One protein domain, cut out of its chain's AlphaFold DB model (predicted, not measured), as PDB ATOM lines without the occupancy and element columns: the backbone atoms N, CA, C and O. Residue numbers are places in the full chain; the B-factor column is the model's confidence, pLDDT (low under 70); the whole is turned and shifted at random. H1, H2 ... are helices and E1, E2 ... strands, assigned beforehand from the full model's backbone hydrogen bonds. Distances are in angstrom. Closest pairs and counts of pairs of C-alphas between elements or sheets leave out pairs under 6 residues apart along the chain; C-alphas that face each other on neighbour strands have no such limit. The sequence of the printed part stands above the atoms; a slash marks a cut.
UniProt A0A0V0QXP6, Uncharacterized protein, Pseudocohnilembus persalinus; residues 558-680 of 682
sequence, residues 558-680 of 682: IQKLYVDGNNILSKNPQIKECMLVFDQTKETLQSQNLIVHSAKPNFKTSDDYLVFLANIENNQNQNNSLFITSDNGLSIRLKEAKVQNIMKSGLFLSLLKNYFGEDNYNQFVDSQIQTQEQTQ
ATOM      1  N   ILE A 558     310.103 317.339 247.842       65.19
ATOM      2  CA  ILE A 558     311.246 317.275 248.765       65.19
ATOM      3  C   ILE A 558     310.771 316.908 250.174       65.19
ATOM      4  O   ILE A 558     310.266 317.727 250.939       65.19
ATOM      5  N   GLN A 559     310.982 315.641 250.519       70.19
ATOM      6  CA  GLN A 559     310.636 315.060 251.814       70.19
ATOM      7  C   GLN A 559     311.779 315.191 252.828       70.19
ATOM      8  O   GLN A 559     311.517 315.154 254.034       70.19
ATOM      9  N   LYS A 560     313.025 315.351 252.350       77.06
ATOM     10  CA  LYS A 560     314.231 315.463 253.181       77.06
ATOM     11  C   LYS A 560     315.084 316.689 252.862       77.06
ATOM     12  O   LYS A 560     315.299 317.021 251.699       77.06
ATOM     13  N   LEU A 561     315.648 317.309 253.896       79.50
ATOM     14  CA  LEU A 561     316.493 318.500 253.788       79.50
ATOM     15  C   LEU A 561     317.846 318.293 254.488       79.50
ATOM     16  O   LEU A 561     317.908 318.312 255.715       79.50
ATOM     17  N   TYR A 562     318.926 318.134 253.720       80.12
ATOM     18  CA  TYR A 562     320.290 317.928 254.220       80.12
ATOM     19  C   TYR A 562     321.095 319.228 254.146       80.12
ATOM     20  O   TYR A 562     321.326 319.744 253.052       80.12
ATOM     21  N   VAL A 563     321.538 319.767 255.286       77.44
ATOM     22  CA  VAL A 563     322.193 321.087 255.340       77.44
ATOM     23  C   VAL A 563     323.518 321.048 256.096       77.44
ATOM     24  O   VAL A 563     323.596 320.590 257.237       77.44
ATOM     25  N   ASP A 564     324.552 321.584 255.451       61.16
ATOM     26  CA  ASP A 564     325.853 321.887 256.052       61.16
ATOM     27  C   ASP A 564     325.700 323.055 257.049       61.16
ATOM     28  O   ASP A 564     325.232 324.145 256.699       61.16
ATOM     29  N   GLY A 565     325.961 322.784 258.330       43.31
ATOM     30  CA  GLY A 565     325.339 323.508 259.440       43.31
ATOM     31  C   GLY A 565     325.777 324.967 259.619       43.31
ATOM     32  O   GLY A 565     326.966 325.254 259.731       43.31
ATOM     33  N   ASN A 566     324.800 325.885 259.737       38.72
ATOM     34  CA  ASN A 566     324.941 327.177 260.447       38.72
ATOM     35  C   ASN A 566     323.616 327.951 260.685       38.72
ATOM     36  O   ASN A 566     323.626 328.918 261.435       38.72
ATOM     37  N   ASN A 567     322.486 327.593 260.057       43.56
ATOM     38  CA  ASN A 567     321.155 328.192 260.296       43.56
ATOM     39  C   ASN A 567     320.049 327.217 259.849       43.56
ATOM     40  O   ASN A 567     320.170 326.685 258.746       43.56
ATOM     41  N   ILE A 568     318.956 327.055 260.615       48.41
ATOM     42  CA  ILE A 568     317.652 326.603 260.079       48.41
ATOM     43  C   ILE A 568     316.466 326.865 261.022       48.41
ATOM     44  O   ILE A 568     316.629 326.954 262.235       48.41
ATOM     45  N   LEU A 569     315.270 326.973 260.429       45.91
ATOM     46  CA  LEU A 569     313.965 327.093 261.091       45.91
ATOM     47  C   LEU A 569     313.067 325.899 260.717       45.91
ATOM     48  O   LEU A 569     313.295 325.250 259.698       45.91
ATOM     49  N   SER A 570     312.056 325.599 261.538       44.38
ATOM     50  CA  SER A 570     311.242 324.375 261.428       44.38
ATOM     51  C   SER A 570     309.813 324.603 260.900       44.38
ATOM     52  O   SER A 570     309.338 325.734 260.832       44.38
ATOM     53  N   LYS A 571     309.123 323.491 260.589       43.62
ATOM     54  CA  LYS A 571     307.683 323.368 260.255       43.62
ATOM     55  C   LYS A 571     307.222 323.892 258.879       43.62
ATOM     56  O   LYS A 571     306.366 324.764 258.789       43.62
ATOM     57  N   ASN A 572     307.660 323.220 257.810       49.78
ATOM     58  CA  ASN A 572     306.793 322.963 256.647       49.78
ATOM     59  C   ASN A 572     306.248 321.520 256.779       49.78
ATOM     60  O   ASN A 572     307.073 320.617 256.923       49.78
ATOM     61  N   PRO A 573     304.922 321.268 256.736       53.03
ATOM     62  CA  PRO A 573     304.352 319.923 256.896       53.03
ATOM     63  C   PRO A 573     304.723 318.912 255.793       53.03
ATOM     64  O   PRO A 573     304.598 317.713 256.028       53.03
ATOM     65  N   GLN A 574     305.187 319.349 254.616       64.69
ATOM     66  CA  GLN A 574     305.670 318.445 253.558       64.69
ATOM     67  C   GLN A 574     307.091 317.913 253.834       64.69
ATOM     68  O   GLN A 574     307.426 316.801 253.421       64.69
ATOM     69  N   ILE A 575     307.912 318.666 254.579       70.19
ATOM     70  CA  ILE A 575     309.278 318.264 254.941       70.19
ATOM     71  C   ILE A 575     309.213 317.341 256.163       70.19
ATOM     72  O   ILE A 575     309.023 317.779 257.304       70.19
ATOM     73  N   LYS A 576     309.385 316.042 255.909       78.12
ATOM     74  CA  LYS A 576     309.348 314.985 256.928       78.12
ATOM     75  C   LYS A 576     310.603 314.998 257.799       78.12
ATOM     76  O   LYS A 576     310.508 314.813 259.005       78.12
ATOM     77  N   GLU A 577     311.763 315.234 257.191       86.38
ATOM     78  CA  GLU A 577     313.071 315.129 257.840       86.38
ATOM     79  C   GLU A 577     313.962 316.309 257.434       86.38
ATOM     80  O   GLU A 577     314.196 316.553 256.251       86.38
ATOM     81  N   CYS A 578     314.512 317.037 258.402       89.06
ATOM     82  CA  CYS A 578     315.642 317.929 258.184       89.06
ATOM     83  C   CYS A 578     316.843 317.415 258.977       89.06
ATOM     84  O   CYS A 578     316.719 317.152 260.169       89.06
ATOM     85  N   MET A 579     318.002 317.287 258.333       93.25
ATOM     86  CA  MET A 579     319.248 316.889 258.973       93.25
ATOM     87  C   MET A 579     320.296 317.994 258.838       93.25
ATOM     88  O   MET A 579     320.710 318.350 257.733       93.25
ATOM     89  N   LEU A 580     320.752 318.505 259.981       93.12
ATOM     90  CA  LEU A 580     321.899 319.404 260.074       93.12
ATOM     91  C   LEU A 580     323.155 318.582 260.351       93.12
ATOM     92  O   LEU A 580     323.225 317.876 261.359       93.12
ATOM     93  N   VAL A 581     324.150 318.694 259.475       94.00
ATOM     94  CA  VAL A 581     325.443 318.028 259.647       94.00
ATOM     95  C   VAL A 581     326.497 319.051 260.050       94.00
ATOM     96  O   VAL A 581     326.674 320.073 259.390       94.00
ATOM     97  N   PHE A 582     327.232 318.737 261.115       95.00
ATOM     98  CA  PHE A 582     328.385 319.502 261.578       95.00
ATOM     99  C   PHE A 582     329.643 318.628 261.541       95.00
ATOM    100  O   PHE A 582     329.585 317.449 261.887       95.00
ATOM    101  N   ASP A 583     330.801 319.217 261.217       94.50
ATOM    102  CA  ASP A 583     332.128 318.586 261.372       94.50
ATOM    103  C   ASP A 583     332.272 317.883 262.730       94.50
ATOM    104  O   ASP A 583     332.812 316.781 262.838       94.50
ATOM    105  N   GLN A 584     331.818 318.564 263.783       93.50
ATOM    106  CA  GLN A 584     331.848 318.098 265.157       93.50
ATOM    107  C   GLN A 584     330.822 318.879 265.979       93.50
ATOM    108  O   GLN A 584     330.898 320.102 266.062       93.50
ATOM    109  N   THR A 585     329.903 318.170 266.626       89.38
ATOM    110  CA  THR A 585     329.005 318.715 267.655       89.38
ATOM    111  C   THR A 585     329.045 317.803 268.882       89.38
ATOM    112  O   THR A 585     329.336 316.614 268.758       89.38
ATOM    113  N   LYS A 586     328.796 318.361 270.073       81.25
ATOM    114  CA  LYS A 586     328.549 317.571 271.295       81.25
ATOM    115  C   LYS A 586     327.102 317.082 271.379       81.25
ATOM    116  O   LYS A 586     326.819 316.138 272.106       81.25
ATOM    117  N   GLU A 587     326.204 317.744 270.659       76.69
ATOM    118  CA  GLU A 587     324.761 317.567 270.746       76.69
ATOM    119  C   GLU A 587     324.252 316.908 269.468       76.69
ATOM    120  O   GLU A 587     324.196 317.528 268.403       76.69
ATOM    121  N   THR A 588     323.881 315.634 269.582       74.38
ATOM    122  CA  THR A 588     323.074 314.928 268.585       74.38
ATOM    123  C   THR A 588     321.609 315.016 268.994       74.38
ATOM    124  O   THR A 588     321.128 314.210 269.790       74.38
ATOM    125  N   LEU A 589     320.908 316.025 268.485       79.44
ATOM    126  CA  LEU A 589     319.481 316.211 268.729       79.44
ATOM    127  C   LEU A 589     318.664 315.367 267.743       79.44
ATOM    128  O   LEU A 589     318.895 315.431 266.538       79.44
ATOM    129  N   GLN A 590     317.667 314.636 268.237       79.00
ATOM    130  CA  GLN A 590     316.598 314.074 267.412       79.00
ATOM    131  C   GLN A 590     315.251 314.580 267.925       79.00
ATOM    132  O   GLN A 590     314.810 314.241 269.019       79.00
ATOM    133  N   SER A 591     314.602 315.402 267.110       80.62
ATOM    134  CA  SER A 591     313.194 315.778 267.237       80.62
ATOM    135  C   SER A 591     312.435 315.278 266.004       80.62
ATOM    136  O   SER A 591     313.061 314.944 264.999       80.62
ATOM    137  N   GLN A 592     311.100 315.250 266.056       74.06
ATOM    138  CA  GLN A 592     310.250 314.605 265.039       74.06
ATOM    139  C   GLN A 592     310.576 314.979 263.579       74.06
ATOM    140  O   GLN A 592     310.489 314.111 262.717       74.06
ATOM    141  N   ASN A 593     310.985 316.226 263.311       80.81
ATOM    142  CA  ASN A 593     311.301 316.716 261.962       80.81
ATOM    143  C   ASN A 593     312.720 317.315 261.838       80.81
ATOM    144  O   ASN A 593     313.066 317.821 260.772       80.81
ATOM    145  N   LEU A 594     313.534 317.314 262.903       86.19
ATOM    146  CA  LEU A 594     314.885 317.892 262.895       86.19
ATOM    147  C   LEU A 594     315.875 316.982 263.631       86.19
ATOM    148  O   LEU A 594     315.748 316.758 264.839       86.19
ATOM    149  N   ILE A 595     316.873 316.520 262.882       90.31
ATOM    150  CA  ILE A 595     318.015 315.717 263.307       90.31
ATOM    151  C   ILE A 595     319.272 316.594 263.243       90.31
ATOM    152  O   ILE A 595     319.494 317.314 262.270       90.31
ATOM    153  N   VAL A 596     320.127 316.508 264.256       91.81
ATOM    154  CA  VAL A 596     321.453 317.135 264.284       91.81
ATOM    155  C   VAL A 596     322.499 316.038 264.437       91.81
ATOM    156  O   VAL A 596     322.414 315.229 265.360       91.81
ATOM    157  N   HIS A 597     323.479 315.993 263.532       92.88
ATOM    158  CA  HIS A 597     324.475 314.922 263.474       92.88
ATOM    159  C   HIS A 597     325.912 315.463 263.448       92.88
ATOM    160  O   HIS A 597     326.228 316.425 262.744       92.88
ATOM    161  N   SER A 598     326.804 314.798 264.186       94.62
ATOM    162  CA  SER A 598     328.255 314.990 264.087       94.62
ATOM    163  C   SER A 598     328.818 314.081 262.994       94.62
ATOM    164  O   SER A 598     328.524 312.888 262.979       94.62
ATOM    165  N   ALA A 599     329.640 314.610 262.091       95.00
ATOM    166  CA  ALA A 599     330.363 313.801 261.108       95.00
ATOM    167  C   ALA A 599     331.446 312.934 261.784       95.00
ATOM    168  O   ALA A 599     331.601 311.749 261.482       95.00
ATOM    169  N   LYS A 600     332.157 313.505 262.764       94.19
ATOM    170  CA  LYS A 600     333.102 312.775 263.624       94.19
ATOM    171  C   LYS A 600     332.370 311.859 264.617       94.19
ATOM    172  O   LYS A 600     331.309 312.251 265.107       94.19
ATOM    173  N   PRO A 601     332.954 310.701 264.988       94.88
ATOM    174  CA  PRO A 601     334.326 310.277 264.676       94.88
ATOM    175  C   PRO A 601     334.502 309.598 263.308       94.88
ATOM    176  O   PRO A 601     335.630 309.491 262.839       94.88
ATOM    177  N   ASN A 602     333.415 309.156 262.671       97.25
ATOM    178  CA  ASN A 602     333.467 308.260 261.508       97.25
ATOM    179  C   ASN A 602     333.934 308.954 260.215       97.25
ATOM    180  O   ASN A 602     334.534 308.314 259.354       97.25
ATOM    181  N   PHE A 603     333.671 310.255 260.087       96.94
ATOM    182  CA  PHE A 603     334.014 311.070 258.924       96.94
ATOM    183  C   PHE A 603     334.870 312.266 259.344       96.94
ATOM    184  O   PHE A 603     334.778 312.764 260.469       96.94
ATOM    185  N   LYS A 604     335.733 312.732 258.435       95.81
ATOM    186  CA  LYS A 604     336.680 313.818 258.718       95.81
ATOM    187  C   LYS A 604     335.996 315.190 258.743       95.81
ATOM    188  O   LYS A 604     336.415 316.040 259.532       95.81
ATOM    189  N   THR A 605     334.978 315.382 257.902       97.00
ATOM    190  CA  THR A 605     334.207 316.627 257.741       97.00
ATOM    191  C   THR A 605     332.717 316.370 257.477       97.00
ATOM    192  O   THR A 605     332.335 315.252 257.117       97.00
ATOM    193  N   SER A 606     331.881 317.410 257.600       96.25
ATOM    194  CA  SER A 606     330.469 317.396 257.178       96.25
ATOM    195  C   SER A 606     330.308 316.978 255.713       96.25
ATOM    196  O   SER A 606     329.501 316.093 255.424       96.25
ATOM    197  N   ASP A 607     331.135 317.527 254.815       97.56
ATOM    198  CA  ASP A 607     331.231 317.144 253.399       97.56
ATOM    199  C   ASP A 607     331.307 315.625 253.189       97.56
ATOM    200  O   ASP A 607     330.590 315.067 252.356       97.56
ATOM    201  N   ASP A 608     332.202 314.951 253.918       97.25
ATOM    202  CA  ASP A 608     332.451 313.519 253.747       97.25
ATOM    203  C   ASP A 608     331.231 312.689 254.169       97.25
ATOM    204  O   ASP A 608     330.887 311.718 253.492       97.25
ATOM    205  N   TYR A 609     330.542 313.100 255.239       97.19
ATOM    206  CA  TYR A 609     329.318 312.440 255.693       97.19
ATOM    207  C   TYR A 609     328.123 312.723 254.771       97.19
ATOM    208  O   TYR A 609     327.381 311.803 254.447       97.19
ATOM    209  N   LEU A 610     327.964 313.954 254.271       96.81
ATOM    210  CA  LEU A 610     326.905 314.308 253.316       96.81
ATOM    211  C   LEU A 610     327.057 313.557 251.983       96.81
ATOM    212  O   LEU A 610     326.067 313.089 251.421       96.81
ATOM    213  N   VAL A 611     328.290 313.379 251.499       97.50
ATOM    214  CA  VAL A 611     328.573 312.557 250.311       97.50
ATOM    215  C   VAL A 611     328.369 311.067 250.601       97.50
ATOM    216  O   VAL A 611     327.875 310.350 249.733       97.50
ATOM    217  N   PHE A 612     328.689 310.578 251.803       97.06
ATOM    218  CA  PHE A 612     328.360 309.206 252.203       97.06
ATOM    219  C   PHE A 612     326.841 308.968 252.230       97.06
ATOM    220  O   PHE A 612     326.378 308.022 251.596       97.06
ATOM    221  N   LEU A 613     326.071 309.854 252.876       95.44
ATOM    222  CA  LEU A 613     324.604 309.811 252.914       95.44
ATOM    223  C   LEU A 613     324.009 309.766 251.503       95.44
ATOM    224  O   LEU A 613     323.221 308.873 251.201       95.44
ATOM    225  N   ALA A 614     324.455 310.657 250.613       96.12
ATOM    226  CA  ALA A 614     324.037 310.656 249.214       96.12
ATOM    227  C   ALA A 614     324.286 309.302 248.520       96.12
ATOM    228  O   ALA A 614     323.408 308.815 247.817       96.12
ATOM    229  N   ASN A 615     325.445 308.670 248.736       96.06
ATOM    230  CA  ASN A 615     325.780 307.384 248.110       96.06
ATOM    231  C   ASN A 615     325.033 306.169 248.698       96.06
ATOM    232  O   ASN A 615     324.976 305.142 248.021       96.06
ATOM    233  N   ILE A 616     324.477 306.252 249.915       95.31
ATOM    234  CA  ILE A 616     323.654 305.173 250.501       95.31
ATOM    235  C   ILE A 616     322.145 305.372 250.303       95.31
ATOM    236  O   ILE A 616     321.391 304.401 250.379       95.31
ATOM    237  N   GLU A 617     321.678 306.595 250.033       91.50
ATOM    238  CA  GLU A 617     320.292 306.823 249.621       91.50
ATOM    239  C   GLU A 617     320.036 306.224 248.229       91.50
ATOM    240  O   GLU A 617     320.816 306.406 247.294       91.50
ATOM    241  N   ASN A 618     318.907 305.527 248.065       87.88
ATOM    242  CA  ASN A 618     318.497 305.033 246.751       87.88
ATOM    243  C   ASN A 618     318.097 306.204 245.822       87.88
ATOM    244  O   ASN A 618     317.755 307.292 246.287       87.88
ATOM    245  N   ASN A 619     318.079 305.973 244.505       85.94
ATOM    246  CA  ASN A 619     317.785 307.018 243.509       85.94
ATOM    247  C   ASN A 619     316.432 307.739 243.724       85.94
ATOM    248  O   ASN A 619     316.292 308.890 243.323       85.94
ATOM    249  N   GLN A 620     315.424 307.082 244.317       81.12
ATOM    250  CA  GLN A 620     314.130 307.715 244.606       81.12
ATOM    251  C   GLN A 620     314.241 308.669 245.799       81.12
ATOM    252  O   GLN A 620     313.758 309.795 245.724       81.12
ATOM    253  N   ASN A 621     314.935 308.258 246.863       84.75
ATOM    254  CA  ASN A 621     315.215 309.111 248.012       84.75
ATOM    255  C   ASN A 621     316.101 310.298 247.611       84.75
ATOM    256  O   ASN A 621     315.730 311.428 247.898       84.75
ATOM    257  N   GLN A 622     317.182 310.078 246.850       86.19
ATOM    258  CA  GLN A 622     318.043 311.153 246.327       86.19
ATOM    259  C   GLN A 622     317.252 312.234 245.567       86.19
ATOM    260  O   GLN A 622     317.538 313.422 245.710       86.19
ATOM    261  N   ASN A 623     316.248 311.839 244.774       86.00
ATOM    262  CA  ASN A 623     315.386 312.767 244.033       86.00
ATOM    263  C   ASN A 623     314.354 313.493 244.923       86.00
ATOM    264  O   ASN A 623     313.845 314.537 244.522       86.00
ATOM    265  N   ASN A 624     314.085 312.978 246.127       89.38
ATOM    266  CA  ASN A 624     313.199 313.563 247.144       89.38
ATOM    267  C   ASN A 624     313.980 314.256 248.287       89.38
ATOM    268  O   ASN A 624     313.382 314.721 249.262       89.38
ATOM    269  N   SER A 625     315.308 314.318 248.174       92.75
ATOM    270  CA  SER A 625     316.237 314.928 249.126       92.75
ATOM    271  C   SER A 625     316.823 316.208 248.530       92.75
ATOM    272  O   SER A 625     317.211 316.222 247.365       92.75
ATOM    273  N   LEU A 626     316.914 317.286 249.312       95.19
ATOM    274  CA  LEU A 626     317.570 318.539 248.917       95.19
ATOM    275  C   LEU A 626     318.833 318.766 249.744       95.19
ATOM    276  O   LEU A 626     318.764 318.887 250.966       95.19
ATOM    277  N   PHE A 627     319.977 318.875 249.070       96.06
ATOM    278  CA  PHE A 627     321.273 319.124 249.700       96.06
ATOM    279  C   PHE A 627     321.633 320.609 249.619       96.06
ATOM    280  O   PHE A 627     321.600 321.207 248.540       96.06
ATOM    281  N   ILE A 628     321.996 321.214 250.751       96.12
ATOM    282  CA  ILE A 628     322.246 322.655 250.863       96.12
ATOM    283  C   ILE A 628     323.654 322.919 251.384       96.12
ATOM    284  O   ILE A 628     323.996 322.579 252.515       96.12
ATOM    285  N   THR A 629     324.467 323.570 250.551       96.31
ATOM    286  CA  THR A 629     325.837 323.969 250.895       96.31
ATOM    287  C   THR A 629     326.275 325.210 250.122       96.31
ATOM    288  O   THR A 629     325.906 325.424 248.965       96.31
ATOM    289  N   SER A 630     327.105 326.053 250.734       95.06
ATOM    290  CA  SER A 630     327.818 327.110 250.017       95.06
ATOM    291  C   SER A 630     329.026 326.579 249.246       95.06
ATOM    292  O   SER A 630     329.366 327.152 248.208       95.06
ATOM    293  N   ASP A 631     329.651 325.486 249.691       96.81
ATOM    294  CA  ASP A 631     330.942 325.041 249.171       96.81
ATOM    295  C   ASP A 631     330.848 324.479 247.742       96.81
ATOM    296  O   ASP A 631     329.863 323.847 247.346       96.81
ATOM    297  N   ASN A 632     331.855 324.772 246.915       96.31
ATOM    298  CA  ASN A 632     331.902 324.348 245.514       96.31
ATOM    299  C   ASN A 632     332.498 322.947 245.330       96.31
ATOM    300  O   ASN A 632     332.071 322.252 244.413       96.31
ATOM    301  N   GLY A 633     333.430 322.528 246.186       97.06
ATOM    302  CA  GLY A 633     333.942 321.164 246.252       97.06
ATOM    303  C   GLY A 633     332.841 320.186 246.650       97.06
ATOM    304  O   GLY A 633     332.581 319.251 245.893       97.06
ATOM    305  N   LEU A 634     332.105 320.450 247.738       97.00
ATOM    306  CA  LEU A 634     330.953 319.616 248.110       97.00
ATOM    307  C   LEU A 634     329.889 319.584 246.999       97.00
ATOM    308  O   LEU A 634     329.409 318.516 246.626       97.00
ATOM    309  N   SER A 635     329.583 320.737 246.389       97.38
ATOM    310  CA  SER A 635     328.642 320.814 245.255       97.38
ATOM    311  C   SER A 635     329.082 320.025 244.012       97.38
ATOM    312  O   SER A 635     328.238 319.722 243.171       97.38
ATOM    313  N   ILE A 636     330.377 319.731 243.852       97.44
ATOM    314  CA  ILE A 636     330.896 318.861 242.787       97.44
ATOM    315  C   ILE A 636     330.795 317.396 243.225       97.44
ATOM    316  O   ILE A 636     330.197 316.601 242.506       97.44
ATOM    317  N   ARG A 637     331.262 317.060 244.435       98.12
ATOM    318  CA  ARG A 637     331.227 315.691 244.982       98.12
ATOM    319  C   ARG A 637     329.812 315.112 245.069       98.12
ATOM    320  O   ARG A 637     329.608 313.939 244.778       98.12
ATOM    321  N   LEU A 638     328.816 315.932 245.409       97.00
ATOM    322  CA  LEU A 638     327.407 315.520 245.405       97.00
ATOM    323  C   LEU A 638     326.889 315.226 243.982       97.00
ATOM    324  O   LEU A 638     326.118 314.289 243.800       97.00
ATOM    325  N   LYS A 639     327.356 315.952 242.953       96.69
ATOM    326  CA  LYS A 639     327.019 315.660 241.543       96.69
ATOM    327  C   LYS A 639     327.724 314.412 241.023       96.69
ATOM    328  O   LYS A 639     327.146 313.675 240.231       96.69
ATOM    329  N   GLU A 640     328.942 314.148 241.488       96.81
ATOM    330  CA  GLU A 640     329.652 312.885 241.243       96.81
ATOM    331  C   GLU A 640     328.900 311.704 241.892       96.81
ATOM    332  O   GLU A 640     328.745 310.659 241.264       96.81
ATOM    333  N   ALA A 641     328.305 311.919 243.072       95.88
ATOM    334  CA  ALA A 641     327.340 311.022 243.723       95.88
ATOM    335  C   ALA A 641     325.915 311.051 243.108       95.88
ATOM    336  O   ALA A 641     324.980 310.519 243.699       95.88
ATOM    337  N   LYS A 642     325.742 311.647 241.915       96.25
ATOM    338  CA  LYS A 642     324.492 311.742 241.124       96.25
ATOM    339  C   LYS A 642     323.340 312.555 241.736       96.25
ATOM    340  O   LYS A 642     322.259 312.585 241.150       96.25
ATOM    341  N   VAL A 643     323.560 313.276 242.837       95.56
ATOM    342  CA  VAL A 643     322.538 314.147 243.440       95.56
ATOM    343  C   VAL A 643     322.152 315.262 242.465       95.56
ATOM    344  O   VAL A 643     322.992 316.063 242.046       95.56
ATOM    345  N   GLN A 644     320.863 315.331 242.129       94.06
ATOM    346  CA  GLN A 644     320.310 316.349 241.227       94.06
ATOM    347  C   GLN A 644     319.978 317.645 241.985       94.06
ATOM    348  O   GLN A 644     320.336 318.745 241.558       94.06
ATOM    349  N   ASN A 645     319.351 317.503 243.154       95.38
ATOM    350  CA  ASN A 645     318.824 318.594 243.968       95.38
ATOM    351  C   ASN A 645     319.900 319.165 244.907       95.38
ATOM    352  O   ASN A 645     320.024 318.759 246.065       95.38
ATOM    353  N   ILE A 646     320.686 320.123 244.410       96.62
ATOM    354  CA  ILE A 646     321.719 320.814 245.195       96.62
ATOM    355  C   ILE A 646     321.480 322.324 245.142       96.62
ATOM    356  O   ILE A 646     321.604 322.943 244.083       96.62
ATOM    357  N   MET A 647     321.190 322.931 246.293       96.50
ATOM    358  CA  MET A 647     320.970 324.371 246.435       96.50
ATOM    359  C   MET A 647     322.148 325.055 247.137       96.50
ATOM    360  O   MET A 647     322.747 324.530 248.075       96.50
ATOM    361  N   LYS A 648     322.466 326.285 246.714       96.12
ATOM    362  CA  LYS A 648     323.419 327.135 247.433       96.12
ATOM    363  C   LYS A 648     322.781 327.755 248.670       96.12
ATOM    364  O   LYS A 648     321.735 328.391 248.552       96.12
ATOM    365  N   SER A 649     323.451 327.680 249.822       93.56
ATOM    366  CA  SER A 649     322.933 328.212 251.097       93.56
ATOM    367  C   SER A 649     322.513 329.686 251.019       93.56
ATOM    368  O   SER A 649     321.525 330.069 251.629       93.56
ATOM    369  N   GLY A 650     323.192 330.513 250.214       92.31
ATOM    370  CA  GLY A 650     322.792 331.911 249.994       92.31
ATOM    371  C   GLY A 650     321.439 332.083 249.284       92.31
ATOM    372  O   GLY A 650     320.701 333.008 249.614       92.31
ATOM    373  N   LEU A 651     321.081 331.181 248.361       91.06
ATOM    374  CA  LEU A 651     319.750 331.155 247.742       91.06
ATOM    375  C   LEU A 651     318.709 330.659 248.750       91.06
ATOM    376  O   LEU A 651     317.684 331.305 248.929       91.06
ATOM    377  N   PHE A 652     319.007 329.573 249.468       92.56
ATOM    378  CA  PHE A 652     318.124 329.027 250.500       92.56
ATOM    379  C   PHE A 652     317.776 330.056 251.587       92.56
ATOM    380  O   PHE A 652     316.606 330.290 251.869       92.56
ATOM    381  N   LEU A 653     318.778 330.744 252.143       89.12
ATOM    382  CA  LEU A 653     318.579 331.788 253.154       89.12
ATOM    383  C   LEU A 653     317.831 333.010 252.589       89.12
ATOM    384  O   LEU A 653     317.088 333.660 253.320       89.12
ATOM    385  N   SER A 654     317.971 333.306 251.291       89.25
ATOM    386  CA  SER A 654     317.152 334.318 250.613       89.25
ATOM    387  C   SER A 654     315.687 333.879 250.496       89.25
ATOM    388  O   SER A 654     314.790 334.670 250.783       89.25
ATOM    389  N   LEU A 655     315.425 332.615 250.153       87.06
ATOM    390  CA  LEU A 655     314.072 332.057 250.118       87.06
ATOM    391  C   LEU A 655     313.438 332.025 251.518       87.06
ATOM    392  O   LEU A 655     312.286 332.423 251.648       87.06
ATOM    393  N   LEU A 656     314.186 331.675 252.574       85.38
ATOM    394  CA  LEU A 656     313.703 331.763 253.960       85.38
ATOM    395  C   LEU A 656     313.394 333.209 254.387       85.38
ATOM    396  O   LEU A 656     312.332 333.457 254.955       85.38
ATOM    397  N   LYS A 657     314.266 334.180 254.080       88.81
ATOM    398  CA  LYS A 657     314.004 335.611 254.341       88.81
ATOM    399  C   LYS A 657     312.748 336.116 253.625       88.81
ATOM    400  O   LYS A 657     311.980 336.874 254.207       88.81
ATOM    401  N   ASN A 658     312.519 335.681 252.386       83.31
ATOM    402  CA  ASN A 658     311.301 336.015 251.647       83.31
ATOM    403  C   ASN A 658     310.065 335.257 252.166       83.31
ATOM    404  O   ASN A 658     308.975 335.813 252.127       83.31
ATOM    405  N   TYR A 659     310.224 334.034 252.684       85.12
ATOM    406  CA  TYR A 659     309.141 333.241 253.275       85.12
ATOM    407  C   TYR A 659     308.611 333.868 254.569       85.12
ATOM    408  O   TYR A 659     307.402 334.009 254.723       85.12
ATOM    409  N   PHE A 660     309.503 334.210 255.505       82.19
ATOM    410  CA  PHE A 660     309.123 334.721 256.828       82.19
ATOM    411  C   PHE A 660     308.844 336.229 256.846       82.19
ATOM    412  O   PHE A 660     308.204 336.719 257.774       82.19
ATOM    413  N   GLY A 661     309.327 336.966 255.845       88.56
ATOM    414  CA  GLY A 661     309.489 338.414 255.920       88.56
ATOM    415  C   GLY A 661     310.861 338.775 256.493       88.56
ATOM    416  O   GLY A 661     311.395 338.099 257.375       88.56
ATOM    417  N   GLU A 662     311.452 339.842 255.959       89.75
ATOM    418  CA  GLU A 662     312.849 340.203 256.220       89.75
ATOM    419  C   GLU A 662     313.079 340.575 257.693       89.75
ATOM    420  O   GLU A 662     314.049 340.110 258.295       89.75
ATOM    421  N   ASP A 663     312.144 341.318 258.291       90.44
ATOM    422  CA  ASP A 663     312.193 341.743 259.692       90.44
ATOM    423  C   ASP A 663     311.960 340.578 260.663       90.44
ATOM    424  O   ASP A 663     312.749 340.396 261.587       90.44
ATOM    425  N   ASN A 664     310.957 339.727 260.411       85.06
ATOM    426  CA  ASN A 664     310.682 338.530 261.219       85.06
ATOM    427  C   ASN A 664     311.867 337.551 261.210       85.06
ATOM    428  O   ASN A 664     312.220 336.986 262.244       85.06
ATOM    429  N   TYR A 665     312.509 337.362 260.049       85.94
ATOM    430  CA  TYR A 665     313.720 336.549 259.940       85.94
ATOM    431  C   TYR A 665     314.852 337.128 260.799       85.94
ATOM    432  O   TYR A 665     315.526 336.384 261.513       85.94
ATOM    433  N   ASN A 666     315.081 338.445 260.724       86.56
ATOM    434  CA  ASN A 666     316.144 339.098 261.489       86.56
ATOM    435  C   ASN A 666     315.855 339.007 262.999       86.56
ATOM    436  O   ASN A 666     316.705 338.520 263.735       86.56
ATOM    437  N   GLN A 667     314.630 339.330 263.435       86.75
ATOM    438  CA  GLN A 667     314.189 339.181 264.829       86.75
ATOM    439  C   GLN A 667     314.373 337.752 265.356       86.75
ATOM    440  O   GLN A 667     314.837 337.572 266.483       86.75
ATOM    441  N   PHE A 668     314.056 336.728 264.552       80.44
ATOM    442  CA  PHE A 668     314.302 335.344 264.948       80.44
ATOM    443  C   PHE A 668     315.796 335.090 265.184       80.44
ATOM    444  O   PHE A 668     316.162 334.622 266.261       80.44
ATOM    445  N   VAL A 669     316.662 335.436 264.227       80.44
ATOM    446  CA  VAL A 669     318.117 335.241 264.356       80.44
ATOM    447  C   VAL A 669     318.680 336.003 265.560       80.44
ATOM    448  O   VAL A 669     319.408 335.417 266.363       80.44
ATOM    449  N   ASP A 670     318.287 337.263 265.745       82.06
ATOM    450  CA  ASP A 670     318.739 338.103 266.857       82.06
ATOM    451  C   ASP A 670     318.284 337.540 268.221       82.06
ATOM    452  O   ASP A 670     319.059 337.547 269.180       82.06
ATOM    453  N   SER A 671     317.076 336.962 268.310       78.31
ATOM    454  CA  SER A 671     316.578 336.300 269.531       78.31
ATOM    455  C   SER A 671     317.402 335.066 269.923       78.31
ATOM    456  O   SER A 671     317.662 334.834 271.107       78.31
ATOM    457  N   GLN A 672     317.868 334.287 268.939       74.44
ATOM    458  CA  GLN A 672     318.717 333.122 269.192       74.44
ATOM    459  C   GLN A 672     320.109 333.548 269.675       74.44
ATOM    460  O   GLN A 672     320.642 332.939 270.601       74.44
ATOM    461  N   ILE A 673     320.666 334.630 269.116       71.56
ATOM    462  CA  ILE A 673     321.951 335.194 269.559       71.56
ATOM    463  C   ILE A 673     321.853 335.658 271.020       71.56
ATOM    464  O   ILE A 673     322.666 335.246 271.845       71.56
ATOM    465  N   GLN A 674     320.816 336.424 271.375       68.75
ATOM    466  CA  GLN A 674     320.602 336.895 272.754       68.75
ATOM    467  C   GLN A 674     320.430 335.735 273.751       68.75
ATOM    468  O   GLN A 674     320.956 335.786 274.862       68.75
ATOM    469  N   THR A 675     319.760 334.654 273.340       67.50
ATOM    470  CA  THR A 675     319.595 333.445 274.168       67.50
ATOM    471  C   THR A 675     320.940 332.747 274.433       67.50
ATOM    472  O   THR A 675     321.187 332.265 275.541       67.50
ATOM    473  N   GLN A 676     321.852 332.740 273.450       58.91
ATOM    474  CA  GLN A 676     323.214 332.212 273.609       58.91
ATOM    475  C   GLN A 676     324.121 333.115 274.458       58.91
ATOM    476  O   GLN A 676     324.981 332.600 275.170       58.91
ATOM    477  N   GLU A 677     323.940 334.438 274.415       68.50
ATOM    478  CA  GLU A 677     324.678 335.369 275.284       68.50
ATOM    479  C   GLU A 677     324.244 335.256 276.755       68.50
ATOM    480  O   GLU A 677     325.092 335.306 277.646       68.50
ATOM    481  N   GLN A 678     322.951 335.041 277.026       64.25
ATOM    482  CA  GLN A 678     322.438 334.844 278.391       64.25
ATOM    483  C   GLN A 678     322.875 333.507 279.006       64.25
ATOM    484  O   GLN A 678     323.228 333.459 280.179       64.25
ATOM    485  N   THR A 679     322.927 332.433 278.212       58.88
ATOM    486  CA  THR A 679     323.388 331.103 278.663       58.88
ATOM    487  C   THR A 679     324.914 330.967 278.778       58.88
ATOM    488  O   THR A 679     325.408 329.907 279.159       58.88
ATOM    489  N   GLN A 680     325.671 332.031 278.482       47.91
ATOM    490  CA  GLN A 680     327.131 332.098 278.642       47.91
ATOM    491  C   GLN A 680     327.591 333.074 279.741       47.91
ATOM    492  O   GLN A 680     328.797 333.273 279.904       47.91
TER     493      GLN A 680
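This is residues 558 to 680 of the 682 residues of an uncharacterized protein of Pseudocohnilembus persalinus (UniProt A0A0V0QXP6). A small, twisted parallel sheet has H1 packed over one face, H3 side by side with H1, and the long loop of residues 565 to 576 on the other side. H4 leads away from this body, and H5 turns off from it steeply, its last part and the tail, residues 670 to 680, sticking out. The 123 printed residues hold five named helices and four named strands, in the order E1 E2 E3 H1 H2 E4 H3 H4 H5; the sheet's order is E3 E2 E1 E4, and the class is mixed. The whole is compact, with a radius of gyration of the C-alphas of 14.9 A and spans of 41 by 32 by 29 A.

E1, residues 560 to 564, begins at C-alpha 560 (314.231, 315.463, 253.181). E2 is residues 577 to 582, 16.4 A; E3 594 to 598; E4 625 to 628. H1 is residues 606 to 616, 15.5 A; H2 619 to 623; H3 632 to 640; H4 649 to 660, 16.3 A. H5, residues 662 to 678, 24.7 A, ends at C-alpha 678 (322.438, 334.844, 278.391).

Within hydrogen-bond range are N 595 and O 578 of E3 and E2, 2.8 A, N 579 and O 561 of E2 and E1, 2.8 A, and N 628 and O 562 of E4 and E1, 2.8 A. H1 is on the sheet, two layers, over E2 and E1 at a height of 9.3 A; C-alphas 582 and 606 are the closest of E2 and H1, 5.3 A. E3, H1 H2, E4 form a split strand-helix-strand unit, two same-way strands with E2 E1 between, its crossover right-handed. H1 and H3 touch, closest C-alphas Asp 607 and Leu 634, 5.8 A, at a shallow tilt of 11 degrees, the same way. H2 is close to H1 but not clearly touching, closest C-alphas Ala 614 and Gln 622, 6.7 A. H3 and H4 only graze the sheet. H4 and H5 are close but not clearly touching, closest C-alphas Lys 657 and Tyr 665, 5.7 A, about perpendicular at 75 degrees. O i to N i+4 pairs are within hydrogen-bond range throughout H1, H2, H4 and H5, and in 4 of 5 in H3.

The C-alphas of Asn 619 and Gln 678 are farthest apart, 44.9 A. The printed part has no cut; the links E1 to E2 and E2 to E3 are long. Mean pLDDT of the printed part is 84.2, with residues 558, 564 to 574 and 674 to 680 under 70.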